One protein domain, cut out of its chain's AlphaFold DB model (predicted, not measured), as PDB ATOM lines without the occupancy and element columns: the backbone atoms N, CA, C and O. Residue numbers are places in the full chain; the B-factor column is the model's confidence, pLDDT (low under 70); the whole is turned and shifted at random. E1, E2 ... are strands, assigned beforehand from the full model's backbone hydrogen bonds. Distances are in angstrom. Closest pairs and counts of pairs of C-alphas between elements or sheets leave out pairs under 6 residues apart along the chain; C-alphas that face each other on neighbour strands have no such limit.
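AT A GLANCE: This is residues 130 to 224 of the 301 residues of an uncharacterized protein of Paraburkholderia sp. BL8N3 (UniProt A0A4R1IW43). What shape is this? One twisted, curled sheet of seven long strands, both faces bare, zigzags from E1 to E7 as a meander, each strand the antiparallel neighbour of the one before. What makes it up? The printed part has 95 residues, with no named helix and seven strands side by side in chain order; the class is all strand. How spread out is it? It is loose, with a radius of gyration of the C-alphas of 16.7 A, and spans 55 by 31 by 21 A.

IN THESE COORDINATES: Which strands are longest? E2, residues 145 to 156, measures 36.0 A from first to last C-alpha; E6, residues 200 to 211, 35.9 A; E4, residues 173 to 183, 33.9 A. Where are the others? E1, residues 131 to 139, measures 27.0 A from C-alpha 131 at (96.815, 126.882, 101.161). E3, residues 159 to 167, measures 27.7 A, and E5, residues 186 to 194, 27.2 A. E7, residues 214 to 222, measures 27.3 A and ends with C-alpha 222 at (85.352, 152.047, 107.159).

HOW THE PARTS SIT: How do inner strands pair? E3 and E4 form a hairpin, antiparallel at 171 degrees, with N 162 and O 178 2.9 A apart, within hydrogen-bond range. In the hairpin E4 and E5, N 179 and O 190 are 2.8 A apart. What lies at the edges? E1 pairs with E2, N 134 to O 150 at 2.8 A, and E7 with E6, N 208 to O 216 at 2.8 A. E1 and E7 are apart.

THE WHOLE: How far does it reach? The C-alphas of Asp 142 and Ala 211, the two farthest apart, are 55.5 A apart. Is anything broken or uncertain? The printed part has no cut, the six links are tight, and no printed residue is under 70 in pLDDT.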
ATOM      1  N   GLY A 130     100.649 125.207 100.420       93.00
ATOM      2  CA  GLY A 130     100.664 126.520 101.082       93.00
ATOM      3  C   GLY A 130      99.286 127.166 101.274       93.00
ATOM      4  O   GLY A 130      99.219 128.274 101.805       93.00
ATOM      5  N   THR A 131      98.202 126.482 100.895       96.25
ATOM      6  CA  THR A 131      96.815 126.882 101.161       96.25
ATOM      7  C   THR A 131      96.180 125.954 102.187       96.25
ATOM      8  O   THR A 131      96.259 124.738 102.046       96.25
ATOM      9  N   CYS A 132      95.511 126.521 103.187       97.12
ATOM     10  CA  CYS A 132      94.597 125.812 104.073       97.12
ATOM     11  C   CYS A 132      93.170 126.274 103.783       97.12
ATOM     12  O   CYS A 132      92.855 127.442 103.998       97.12
ATOM     13  N   ALA A 133      92.322 125.375 103.289       97.38
ATOM     14  CA  ALA A 133      90.888 125.592 103.136       97.38
ATOM     15  C   ALA A 133      90.127 125.017 104.338       97.38
ATOM     16  O   ALA A 133      90.563 124.026 104.921       97.38
ATOM     17  N   HIS A 134      88.990 125.613 104.684       97.12
ATOM     18  CA  HIS A 134      88.068 125.137 105.710       97.12
ATOM     19  C   HIS A 134      86.624 125.249 105.210       97.12
ATOM     20  O   HIS A 134      86.250 126.252 104.600       97.12
ATOM     21  N   THR A 135      85.805 124.245 105.504       97.94
ATOM     22  CA  THR A 135      84.343 124.292 105.385       97.94
ATOM     23  C   THR A 135      83.707 123.854 106.694       97.94
ATOM     24  O   THR A 135      84.235 122.968 107.360       97.94
ATOM     25  N   GLY A 136      82.566 124.430 107.057       97.69
ATOM     26  CA  GLY A 136      81.847 124.085 108.277       97.69
ATOM     27  C   GLY A 136      80.337 124.263 108.164       97.69
ATOM     28  O   GLY A 136      79.826 124.951 107.277       97.69
ATOM     29  N   SER A 137      79.617 123.632 109.083       97.38
ATOM     30  CA  SER A 137      78.170 123.736 109.244       97.38
ATOM     31  C   SER A 137      77.789 123.859 110.719       97.38
ATOM     32  O   SER A 137      78.481 123.362 111.610       97.38
ATOM     33  N   LEU A 138      76.683 124.557 110.964       96.75
ATOM     34  CA  LEU A 138      76.070 124.802 112.264       96.75
ATOM     35  C   LEU A 138      74.564 124.575 112.118       96.75
ATOM     36  O   LEU A 138      73.862 125.445 111.602       96.75
ATOM     37  N   THR A 139      74.076 123.416 112.551       96.81
ATOM     38  CA  THR A 139      72.657 123.041 112.484       96.81
ATOM     39  C   THR A 139      72.017 123.239 113.852       96.81
ATOM     40  O   THR A 139      72.483 122.680 114.843       96.81
ATOM     41  N   GLY A 140      70.982 124.076 113.919       93.75
ATOM     42  CA  GLY A 140      70.188 124.306 115.127       93.75
ATOM     43  C   GLY A 140      69.108 123.238 115.356       93.75
ATOM     44  O   GLY A 140      68.893 122.380 114.498       93.75
ATOM     45  N   PRO A 141      68.372 123.317 116.481       89.62
ATOM     46  CA  PRO A 141      67.387 122.301 116.857       89.62
ATOM     47  C   PRO A 141      66.203 122.236 115.879       89.62
ATOM     48  O   PRO A 141      65.624 121.172 115.688       89.62
ATOM     49  N   ASP A 142      65.898 123.346 115.203       91.62
ATOM     50  CA  ASP A 142      64.846 123.453 114.183       91.62
ATOM     51  C   ASP A 142      65.309 122.986 112.781       91.62
ATOM     52  O   ASP A 142      64.672 123.297 111.777       91.62
ATOM     53  N   GLY A 143      66.475 122.334 112.663       91.19
ATOM     54  CA  GLY A 143      67.086 121.918 111.386       91.19
ATOM     55  C   GLY A 143      67.730 123.053 110.571       91.19
ATOM     56  O   GLY A 143      68.517 122.802 109.653       91.19
ATOM     57  N   ASN A 144      67.455 124.307 110.934       94.31
ATOM     58  CA  ASN A 144      68.059 125.506 110.357       94.31
ATOM     59  C   ASN A 144      69.593 125.430 110.399       94.31
ATOM     60  O   ASN A 144      70.186 125.363 111.476       94.31
ATOM     61  N   THR A 145      70.235 125.453 109.228       95.19
ATOM     62  CA  THR A 145      71.685 125.255 109.091       95.19
ATOM     63  C   THR A 145      72.368 126.488 108.514       95.19
ATOM     64  O   THR A 145      72.049 126.911 107.407       95.19
ATOM     65  N   ALA A 146      73.333 127.039 109.246       96.56
ATOM     66  CA  ALA A 146      74.300 127.991 108.709       96.56
ATOM     67  C   ALA A 146      75.563 127.250 108.244       96.56
ATOM     68  O   ALA A 146      75.929 126.228 108.828       96.56
ATOM     69  N   THR A 147      76.249 127.759 107.224       97.69
ATOM     70  CA  THR A 147      77.513 127.191 106.733       97.69
ATOM     71  C   THR A 147      78.619 128.233 106.660       97.69
ATOM     72  O   THR A 147      78.380 129.433 106.511       97.69
ATOM     73  N   THR A 148      79.851 127.756 106.779       97.56
ATOM     74  CA  THR A 148      81.076 128.530 106.613       97.56
ATOM     75  C   THR A 148      81.942 127.883 105.542       97.56
ATOM     76  O   THR A 148      82.009 126.661 105.418       97.56
ATOM     77  N   ALA A 149      82.634 128.704 104.767       97.81
ATOM     78  CA  ALA A 149      83.703 128.276 103.879       97.81
ATOM     79  C   ALA A 149      84.818 129.319 103.918       97.81
ATOM     80  O   ALA A 149      84.564 130.496 104.172       97.81
ATOM     81  N   GLY A 150      86.054 128.922 103.654       97.88
ATOM     82  CA  GLY A 150      87.144 129.872 103.510       97.88
ATOM     83  C   GLY A 150      88.481 129.224 103.224       97.88
ATOM     84  O   GLY A 150      88.628 128.002 103.259       97.88
ATOM     85  N   SER A 151      89.467 130.057 102.936       97.50
ATOM     86  CA  SER A 151      90.844 129.647 102.729       97.50
ATOM     87  C   SER A 151      91.818 130.697 103.244       97.50
ATOM     88  O   SER A 151      91.507 131.885 103.311       97.50
ATOM     89  N   ALA A 152      93.016 130.246 103.596       97.25
ATOM     90  CA  ALA A 152      94.185 131.078 103.820       97.25
ATOM     91  C   ALA A 152      95.347 130.518 102.993       97.25
ATOM     92  O   ALA A 152      95.720 129.353 103.150       97.25
ATOM     93  N   THR A 153      95.924 131.338 102.121       97.38
ATOM     94  CA  THR A 153      97.017 130.977 101.214       97.38
ATOM     95  C   THR A 153      98.248 131.807 101.535       97.38
ATOM     96  O   THR A 153      98.213 133.036 101.483       97.38
ATOM     97  N   ARG A 154      99.374 131.145 101.810       96.19
ATOM     98  CA  ARG A 154     100.690 131.788 101.831       96.19
ATOM     99  C   ARG A 154     101.258 131.794 100.414       96.19
ATOM    100  O   ARG A 154     101.753 130.768  99.951       96.19
ATOM    101  N   THR A 155     101.204 132.938  99.741       92.56
ATOM    102  CA  THR A 155     101.680 133.095  98.355       92.56
ATOM    103  C   THR A 155     103.202 133.226  98.264       92.56
ATOM    104  O   THR A 155     103.795 132.794  97.279       92.56
ATOM    105  N   ALA A 156     103.847 133.775  99.297       92.31
ATOM    106  CA  ALA A 156     105.301 133.888  99.437       92.31
ATOM    107  C   ALA A 156     105.684 134.083 100.927       92.31
ATOM    108  O   ALA A 156     104.797 134.254 101.770       92.31
ATOM    109  N   PRO A 157     106.974 134.064 101.316       93.00
ATOM    110  CA  PRO A 157     107.385 134.411 102.678       93.00
ATOM    111  C   PRO A 157     106.878 135.803 103.082       93.00
ATOM    112  O   PRO A 157     107.098 136.779 102.372       93.00
ATOM    113  N   GLY A 158     106.161 135.891 104.207       92.50
ATOM    114  CA  GLY A 158     105.539 137.140 104.667       92.50
ATOM    115  C   GLY A 158     104.305 137.594 103.873       92.50
ATOM    116  O   GLY A 158     103.741 138.630 104.213       92.50
ATOM    117  N   GLN A 159     103.871 136.846 102.854       95.88
ATOM    118  CA  GLN A 159     102.739 137.190 101.989       95.88
ATOM    119  C   GLN A 159     101.607 136.178 102.172       95.88
ATOM    120  O   GLN A 159     101.775 134.983 101.911       95.88
ATOM    121  N   TYR A 160     100.455 136.669 102.617       96.69
ATOM    122  CA  TYR A 160      99.277 135.867 102.916       96.69
ATOM    123  C   TYR A 160      98.029 136.512 102.320       96.69
ATOM    124  O   TYR A 160      97.861 137.730 102.379       96.69
ATOM    125  N   SER A 161      97.127 135.693 101.803       96.94
ATOM    126  CA  SER A 161      95.756 136.071 101.472       96.94
ATOM    127  C   SER A 161      94.784 135.144 102.187       96.94
ATOM    128  O   SER A 161      95.114 133.997 102.488       96.94
ATOM    129  N   SER A 162      93.581 135.629 102.468       97.38
ATOM    130  CA  SER A 162      92.478 134.789 102.915       97.38
ATOM    131  C   SER A 162      91.170 135.231 102.286       97.38
ATOM    132  O   SER A 162      90.997 136.397 101.927       97.38
ATOM    133  N   SER A 163      90.237 134.304 102.158       97.56
ATOM    134  CA  SER A 163      88.879 134.588 101.713       97.56
ATOM    135  C   SER A 163      87.899 133.628 102.362       97.56
ATOM    136  O   SER A 163      88.289 132.611 102.936       97.56
ATOM    137  N   GLY A 164      86.613 133.934 102.269       97.94
ATOM    138  CA  GLY A 164      85.586 132.997 102.679       97.94
ATOM    139  C   GLY A 164      84.199 133.597 102.750       97.94
ATOM    140  O   GLY A 164      83.958 134.741 102.371       97.94
ATOM    141  N   THR A 165      83.290 132.784 103.253       97.69
ATOM    142  CA  THR A 165      81.852 132.912 103.079       97.69
ATOM    143  C   THR A 165      81.178 132.419 104.354       97.69
ATOM    144  O   THR A 165      81.559 131.383 104.898       97.69
ATOM    145  N   VAL A 166      80.171 133.144 104.828       97.44
ATOM    146  CA  VAL A 166      79.264 132.694 105.888       97.44
ATOM    147  C   VAL A 166      77.845 132.813 105.359       97.44
ATOM    148  O   VAL A 166      77.384 133.924 105.095       97.44
ATOM    149  N   ASN A 167      77.151 131.687 105.228       96.69
ATOM    150  CA  ASN A 167      75.755 131.637 104.814       96.69
ATOM    151  C   ASN A 167      74.910 131.347 106.055       96.69
ATOM    152  O   ASN A 167      75.022 130.280 106.654       96.69
ATOM    153  N   GLY A 168      74.067 132.293 106.459       94.38
ATOM    154  CA  GLY A 168      73.061 132.063 107.490       94.38
ATOM    155  C   GLY A 168      71.923 131.178 106.978       94.38
ATOM    156  O   GLY A 168      71.637 131.143 105.781       94.38
ATOM    157  N   ALA A 169      71.231 130.507 107.903       91.50
ATOM    158  CA  ALA A 169      70.134 129.583 107.593       91.50
ATOM    159  C   ALA A 169      68.975 130.214 106.796       91.50
ATOM    160  O   ALA A 169      68.231 129.505 106.128       91.50
ATOM    161  N   TYR A 170      68.847 131.543 106.829       90.62
ATOM    162  CA  TYR A 170      67.809 132.306 106.129       90.62
ATOM    163  C   TYR A 170      68.311 132.955 104.823       90.62
ATOM    164  O   TYR A 170      67.748 133.941 104.356       90.62
ATOM    165  N   GLY A 171      69.395 132.432 104.236       87.94
ATOM    166  CA  GLY A 171      69.922 132.856 102.931       87.94
ATOM    167  C   GLY A 171      70.803 134.113 102.951       87.94
ATOM    168  O   GLY A 171      71.353 134.496 101.918       87.94
ATOM    169  N   ASN A 172      70.999 134.745 104.111       93.75
ATOM    170  CA  ASN A 172      71.916 135.872 104.246       93.75
ATOM    171  C   ASN A 172      73.376 135.400 104.119       93.75
ATOM    172  O   ASN A 172      73.874 134.648 104.950       93.75
ATOM    173  N   THR A 173      74.078 135.865 103.090       96.12
ATOM    174  CA  THR A 173      75.504 135.577 102.864       96.12
ATOM    175  C   THR A 173      76.377 136.766 103.269       96.12
ATOM    176  O   THR A 173      76.033 137.910 102.961       96.12
ATOM    177  N   VAL A 174      77.506 136.507 103.931       97.00
ATOM    178  CA  VAL A 174      78.594 137.469 104.159       97.00
ATOM    179  C   VAL A 174      79.883 136.899 103.578       97.00
ATOM    180  O   VAL A 174      80.331 135.831 103.989       97.00
ATOM    181  N   ASN A 175      80.495 137.628 102.652       97.56
ATOM    182  CA  ASN A 175      81.801 137.299 102.089       97.56
ATOM    183  C   ASN A 175      82.895 138.062 102.835       97.56
ATOM    184  O   ASN A 175      82.688 139.218 103.201       97.56
ATOM    185  N   HIS A 176      84.070 137.464 103.000       96.38
ATOM    186  CA  HIS A 176      85.269 138.166 103.440       96.38
ATOM    187  C   HIS A 176      86.438 137.920 102.486       96.38
ATOM    188  O   HIS A 176      86.541 136.867 101.854       96.38
ATOM    189  N   SER A 177      87.329 138.900 102.399       97.75
ATOM    190  CA  SER A 177      88.612 138.795 101.705       97.75
ATOM    191  C   SER A 177      89.636 139.626 102.462       97.75
ATOM    192  O   SER A 177      89.317 140.729 102.900       97.75
ATOM    193  N   ALA A 178      90.845 139.117 102.658       97.50
ATOM    194  CA  ALA A 178      91.912 139.841 103.331       97.50
ATOM    195  C   ALA A 178      93.285 139.494 102.755       97.50
ATOM    196  O   ALA A 178      93.490 138.463 102.114       97.50
ATOM    197  N   SER A 179      94.246 140.376 103.004       97.12
ATOM    198  CA  SER A 179      95.648 140.187 102.660       97.12
ATOM    199  C   SER A 179      96.551 140.701 103.775       97.12
ATOM    200  O   SER A 179      96.209 141.634 104.502       97.12
ATOM    201  N   THR A 180      97.712 140.071 103.930       97.31
ATOM    202  CA  THR A 180      98.811 140.537 104.775       97.31
ATOM    203  C   THR A 180     100.103 140.473 103.976       97.31
ATOM    204  O   THR A 180     100.422 139.438 103.391       97.31
ATOM    205  N   SER A 181     100.843 141.578 103.963       96.88
ATOM    206  CA  SER A 181     102.083 141.746 103.214       96.88
ATOM    207  C   SER A 181     103.176 142.275 104.133       96.88
ATOM    208  O   SER A 181     103.109 143.416 104.589       96.88
ATOM    209  N   CYS A 182     104.173 141.447 104.428       96.06
ATOM    210  CA  CYS A 182     105.339 141.823 105.219       96.06
ATOM    211  C   CYS A 182     106.567 142.007 104.323       96.06
ATOM    212  O   CYS A 182     106.918 141.117 103.546       96.06
ATOM    213  N   ALA A 183     107.239 143.148 104.468       93.88
ATOM    214  CA  ALA A 183     108.491 143.475 103.798       93.88
ATOM    215  C   ALA A 183     109.398 144.271 104.751       93.88
ATOM    216  O   ALA A 183     108.991 145.278 105.337       93.88
ATOM    217  N   GLY A 184     110.643 143.816 104.919       93.00
ATOM    218  CA  GLY A 184     111.589 144.417 105.859       93.00
ATOM    219  C   GLY A 184     111.065 144.396 107.299       93.00
ATOM    220  O   GLY A 184     110.728 143.341 107.831       93.00
ATOM    221  N   ASN A 185     110.995 145.569 107.926       94.00
ATOM    222  CA  ASN A 185     110.522 145.756 109.299       94.00
ATOM    223  C   ASN A 185     109.005 146.011 109.415       94.00
ATOM    224  O   ASN A 185     108.531 146.274 110.521       94.00
ATOM    225  N   SER A 186     108.265 145.989 108.302       95.62
ATOM    226  CA  SER A 186     106.867 146.425 108.237       95.62
ATOM    227  C   SER A 186     105.948 145.345 107.673       95.62
ATOM    228  O   SER A 186     106.252 144.718 106.661       95.62
ATOM    229  N   CYS A 187     104.788 145.179 108.301       97.00
ATOM    230  CA  CYS A 187     103.678 144.368 107.820       97.00
ATOM    231  C   CYS A 187     102.449 145.248 107.598       97.00
ATOM    232  O   CYS A 187     102.044 146.003 108.481       97.00
ATOM    233  N   TYR A 188     101.830 145.106 106.434       97.19
ATOM    234  CA  TYR A 188     100.576 145.739 106.046       97.19
ATOM    235  C   TYR A 188      99.477 144.686 106.062       97.19
ATOM    236  O   TYR A 188      99.708 143.559 105.626       97.19
ATOM    237  N   ARG A 189      98.281 145.040 106.529       96.94
ATOM    238  CA  ARG A 189      97.079 144.212 106.390       96.94
ATOM    239  C   ARG A 189      95.955 145.012 105.751       96.94
ATOM    240  O   ARG A 189      95.838 146.216 105.987       96.94
ATOM    241  N   SER A 190      95.107 144.343 104.990       97.44
ATOM    242  CA  SER A 190      93.860 144.906 104.476       97.44
ATOM    243  C   SER A 190      92.804 143.822 104.341       97.44
ATOM    244  O   SER A 190      93.133 142.641 104.234       97.44
ATOM    245  N   GLY A 191      91.537 144.214 104.319       97.81
ATOM    246  CA  GLY A 191      90.463 143.294 103.996       97.81
ATOM    247  C   GLY A 191      89.089 143.939 103.954       97.81
ATOM    248  O   GLY A 191      88.906 145.111 104.287       97.81
ATOM    249  N   THR A 192      88.115 143.145 103.542       97.75
ATOM    250  CA  THR A 192      86.712 143.510 103.398       97.75
ATOM    251  C   THR A 192      85.813 142.434 103.990       97.75
ATOM    252  O   THR A 192      86.153 141.248 103.998       97.75
ATOM    253  N   ALA A 193      84.646 142.858 104.466       97.00
ATOM    254  CA  ALA A 193      83.502 142.010 104.755       97.00
ATOM    255  C   ALA A 193      82.281 142.593 104.029       97.00
ATOM    256  O   ALA A 193      81.868 143.717 104.318       97.00
ATOM    257  N   THR A 194      81.726 141.852 103.073       97.19
ATOM    258  CA  THR A 194      80.627 142.282 102.201       97.19
ATOM    259  C   THR A 194      79.375 141.479 102.524       97.19
ATOM    260  O   THR A 194      79.368 140.255 102.395       97.19
ATOM    261  N   GLY A 195      78.320 142.166 102.957       95.31
ATOM    262  CA  GLY A 195      77.026 141.560 103.256       95.31
ATOM    263  C   GLY A 195      76.199 141.248 102.006       95.31
ATOM    264  O   GLY A 195      76.532 141.642 100.890       95.31
ATOM    265  N   THR A 196      75.064 140.584 102.217       93.38
ATOM    266  CA  THR A 196      74.191 140.050 101.152       93.38
ATOM    267  C   THR A 196      73.666 141.133 100.208       93.38
ATOM    268  O   THR A 196      73.488 140.893  99.022       93.38
ATOM    269  N   TYR A 197      73.472 142.346 100.730       93.06
ATOM    270  CA  TYR A 197      73.000 143.518  99.989       93.06
ATOM    271  C   TYR A 197      74.144 144.365  99.390       93.06
ATOM    272  O   TYR A 197      73.959 145.548  99.124       93.06
ATOM    273  N   GLY A 198      75.355 143.811  99.247       91.88
ATOM    274  CA  GLY A 198      76.522 144.486  98.656       91.88
ATOM    275  C   GLY A 198      77.233 145.509  99.557       91.88
ATOM    276  O   GLY A 198      78.370 145.894  99.276       91.88
ATOM    277  N   GLY A 199      76.618 145.913 100.674       95.38
ATOM    278  CA  GLY A 199      77.245 146.778 101.676       95.38
ATOM    279  C   GLY A 199      78.537 146.161 102.221       95.38
ATOM    280  O   GLY A 199      78.526 145.042 102.735       95.38
ATOM    281  N   THR A 200      79.649 146.891 102.106       96.06
ATOM    282  CA  THR A 200      80.990 146.416 102.476       96.06
ATOM    283  C   THR A 200      81.579 147.233 103.621       96.06
ATOM    284  O   THR A 200      81.605 148.458 103.560       96.06
ATOM    285  N   VAL A 201      82.085 146.548 104.647       97.25
ATOM    286  CA  VAL A 201      83.010 147.118 105.634       97.25
ATOM    287  C   VAL A 201      84.424 146.819 105.156       97.25
ATOM    288  O   VAL A 201      84.751 145.656 104.919       97.25
ATOM    289  N   SER A 202      85.270 147.835 105.015       96.88
ATOM    290  CA  SER A 202      86.693 147.658 104.709       96.88
ATOM    291  C   SER A 202      87.551 147.957 105.934       96.88
ATOM    292  O   SER A 202      87.149 148.700 106.828       96.88
ATOM    293  N   HIS A 203      88.736 147.362 105.998       96.56
ATOM    294  CA  HIS A 203      89.733 147.688 107.006       96.56
ATOM    295  C   HIS A 203      91.144 147.622 106.427       96.56
ATOM    296  O   HIS A 203      91.418 146.886 105.475       96.56
ATOM    297  N   SER A 204      92.056 148.375 107.029       97.44
ATOM    298  CA  SER A 204      93.487 148.305 106.750       97.44
ATOM    299  C   SER A 204      94.293 148.522 108.028       97.44
ATOM    300  O   SER A 204      93.740 148.813 109.091       97.44
ATOM    301  N   GLY A 205      95.603 148.316 107.968       97.00
ATOM    302  CA  GLY A 205      96.489 148.630 109.079       97.00
ATOM    303  C   GLY A 205      97.939 148.271 108.817       97.00
ATOM    304  O   GLY A 205      98.258 147.554 107.867       97.00
ATOM    305  N   THR A 206      98.809 148.753 109.695       97.06
ATOM    306  CA  THR A 206     100.251 148.507 109.648       97.06
ATOM    307  C   THR A 206     100.775 148.042 111.001       97.06
ATOM    308  O   THR A 206     100.194 148.337 112.049       97.06
ATOM    309  N   ALA A 207     101.890 147.320 110.977       96.00
ATOM    310  CA  ALA A 207     102.738 147.051 112.128       96.00
ATOM    311  C   ALA A 207     104.198 147.189 111.684       96.00
ATOM    312  O   ALA A 207     104.646 146.439 110.818       96.00
ATOM    313  N   THR A 208     104.928 148.141 112.259       96.31
ATOM    314  CA  THR A 208     106.309 148.469 111.884       96.31
ATOM    315  C   THR A 208     107.211 148.421 113.109       96.31
ATOM    316  O   THR A 208     106.986 149.138 114.085       96.31
ATOM    317  N   SER A 209     108.255 147.596 113.048       94.69
ATOM    318  CA  SER A 209     109.345 147.603 114.023       94.69
ATOM    319  C   SER A 209     110.242 148.817 113.770       94.69
ATOM    320  O   SER A 209     110.939 148.884 112.754       94.69
ATOM    321  N   VAL A 210     110.184 149.799 114.671       95.25
ATOM    322  CA  VAL A 210     110.951 151.059 114.572       95.25
ATOM    323  C   VAL A 210     112.262 151.010 115.359       95.25
ATOM    324  O   VAL A 210     113.187 151.757 115.058       95.25
ATOM    325  N   ALA A 211     112.352 150.116 116.344       90.88
ATOM    326  CA  ALA A 211     113.550 149.814 117.121       90.88
ATOM    327  C   ALA A 211     113.441 148.384 117.693       90.88
ATOM    328  O   ALA A 211     112.334 147.836 117.741       90.88
ATOM    329  N   PRO A 212     114.539 147.758 118.160       90.38
ATOM    330  CA  PRO A 212     114.474 146.467 118.842       90.38
ATOM    331  C   PRO A 212     113.463 146.490 119.997       90.38
ATOM    332  O   PRO A 212     113.553 147.322 120.895       90.38
ATOM    333  N   GLY A 213     112.476 145.592 119.952       88.38
ATOM    334  CA  GLY A 213     111.407 145.518 120.952       88.38
ATOM    335  C   GLY A 213     110.323 146.604 120.863       88.38
ATOM    336  O   GLY A 213     109.428 146.596 121.703       88.38
ATOM    337  N   VAL A 214     110.359 147.509 119.875       92.81
ATOM    338  CA  VAL A 214     109.362 148.583 119.701       92.81
ATOM    339  C   VAL A 214     108.630 148.436 118.370       92.81
ATOM    340  O   VAL A 214     109.203 148.656 117.300       92.81
ATOM    341  N   VAL A 215     107.335 148.124 118.440       95.31
ATOM    342  CA  VAL A 215     106.449 148.029 117.271       95.31
ATOM    343  C   VAL A 215     105.396 149.128 117.335       95.31
ATOM    344  O   VAL A 215     104.629 149.208 118.293       95.31
ATOM    345  N   VAL A 216     105.337 149.961 116.297       95.81
ATOM    346  CA  VAL A 216     104.255 150.928 116.080       95.81
ATOM    347  C   VAL A 216     103.194 150.275 115.206       95.81
ATOM    348  O   VAL A 216     103.511 149.632 114.207       95.81
ATOM    349  N   THR A 217     101.929 150.441 115.574       96.12
ATOM    350  CA  THR A 217     100.785 149.901 114.838       96.12
ATOM    351  C   THR A 217      99.810 150.998 114.448       96.12
ATOM    352  O   THR A 217      99.637 151.984 115.169       96.12
ATOM    353  N   SER A 218      99.146 150.800 113.313       96.12
ATOM    354  CA  SER A 218      97.989 151.585 112.888       96.12
ATOM    355  C   SER A 218      96.887 150.663 112.374       96.12
ATOM    356  O   SER A 218      97.140 149.523 111.968       96.12
ATOM    357  N   GLY A 219      95.653 151.146 112.385       96.69
ATOM    358  CA  GLY A 219      94.522 150.476 111.766       96.69
ATOM    359  C   GLY A 219      93.425 151.463 111.415       96.69
ATOM    360  O   GLY A 219      93.238 152.458 112.108       96.69
ATOM    361  N   SER A 220      92.673 151.176 110.361       96.31
ATOM    362  CA  SER A 220      91.407 151.845 110.089       96.31
ATOM    363  C   SER A 220      90.332 150.831 109.720       96.31
ATOM    364  O   SER A 220      90.632 149.743 109.223       96.31
ATOM    365  N   ALA A 221      89.078 151.180 109.988       95.88
ATOM    366  CA  ALA A 221      87.910 150.441 109.539       95.88
ATOM    367  C   ALA A 221      86.847 151.423 109.039       95.88
ATOM    368  O   ALA A 221      86.440 152.323 109.776       95.88
ATOM    369  N   THR A 222      86.393 151.240 107.803       96.56
ATOM    370  CA  THR A 222      85.352 152.047 107.159       96.56
ATOM    371  C   THR A 222      84.070 151.233 107.081       96.56
ATOM    372  O   THR A 222      84.032 150.158 106.485       96.56
ATOM    373  N   SER A 223      83.015 151.739 107.713       94.69
ATOM    374  CA  SER A 223      81.686 151.123 107.711       94.69
ATOM    375  C   SER A 223      80.970 151.267 106.362       94.69
ATOM    376  O   SER A 223      81.327 152.112 105.541       94.69
ATOM    377  N   VAL A 224      79.882 150.510 106.179       93.62
ATOM    378  CA  VAL A 224      79.030 150.548 104.972       93.62
ATOM    379  C   VAL A 224      78.447 151.935 104.646       93.62
ATOM    380  O   VAL A 224      78.028 152.162 103.517       93.62
TER     381      VAL A 224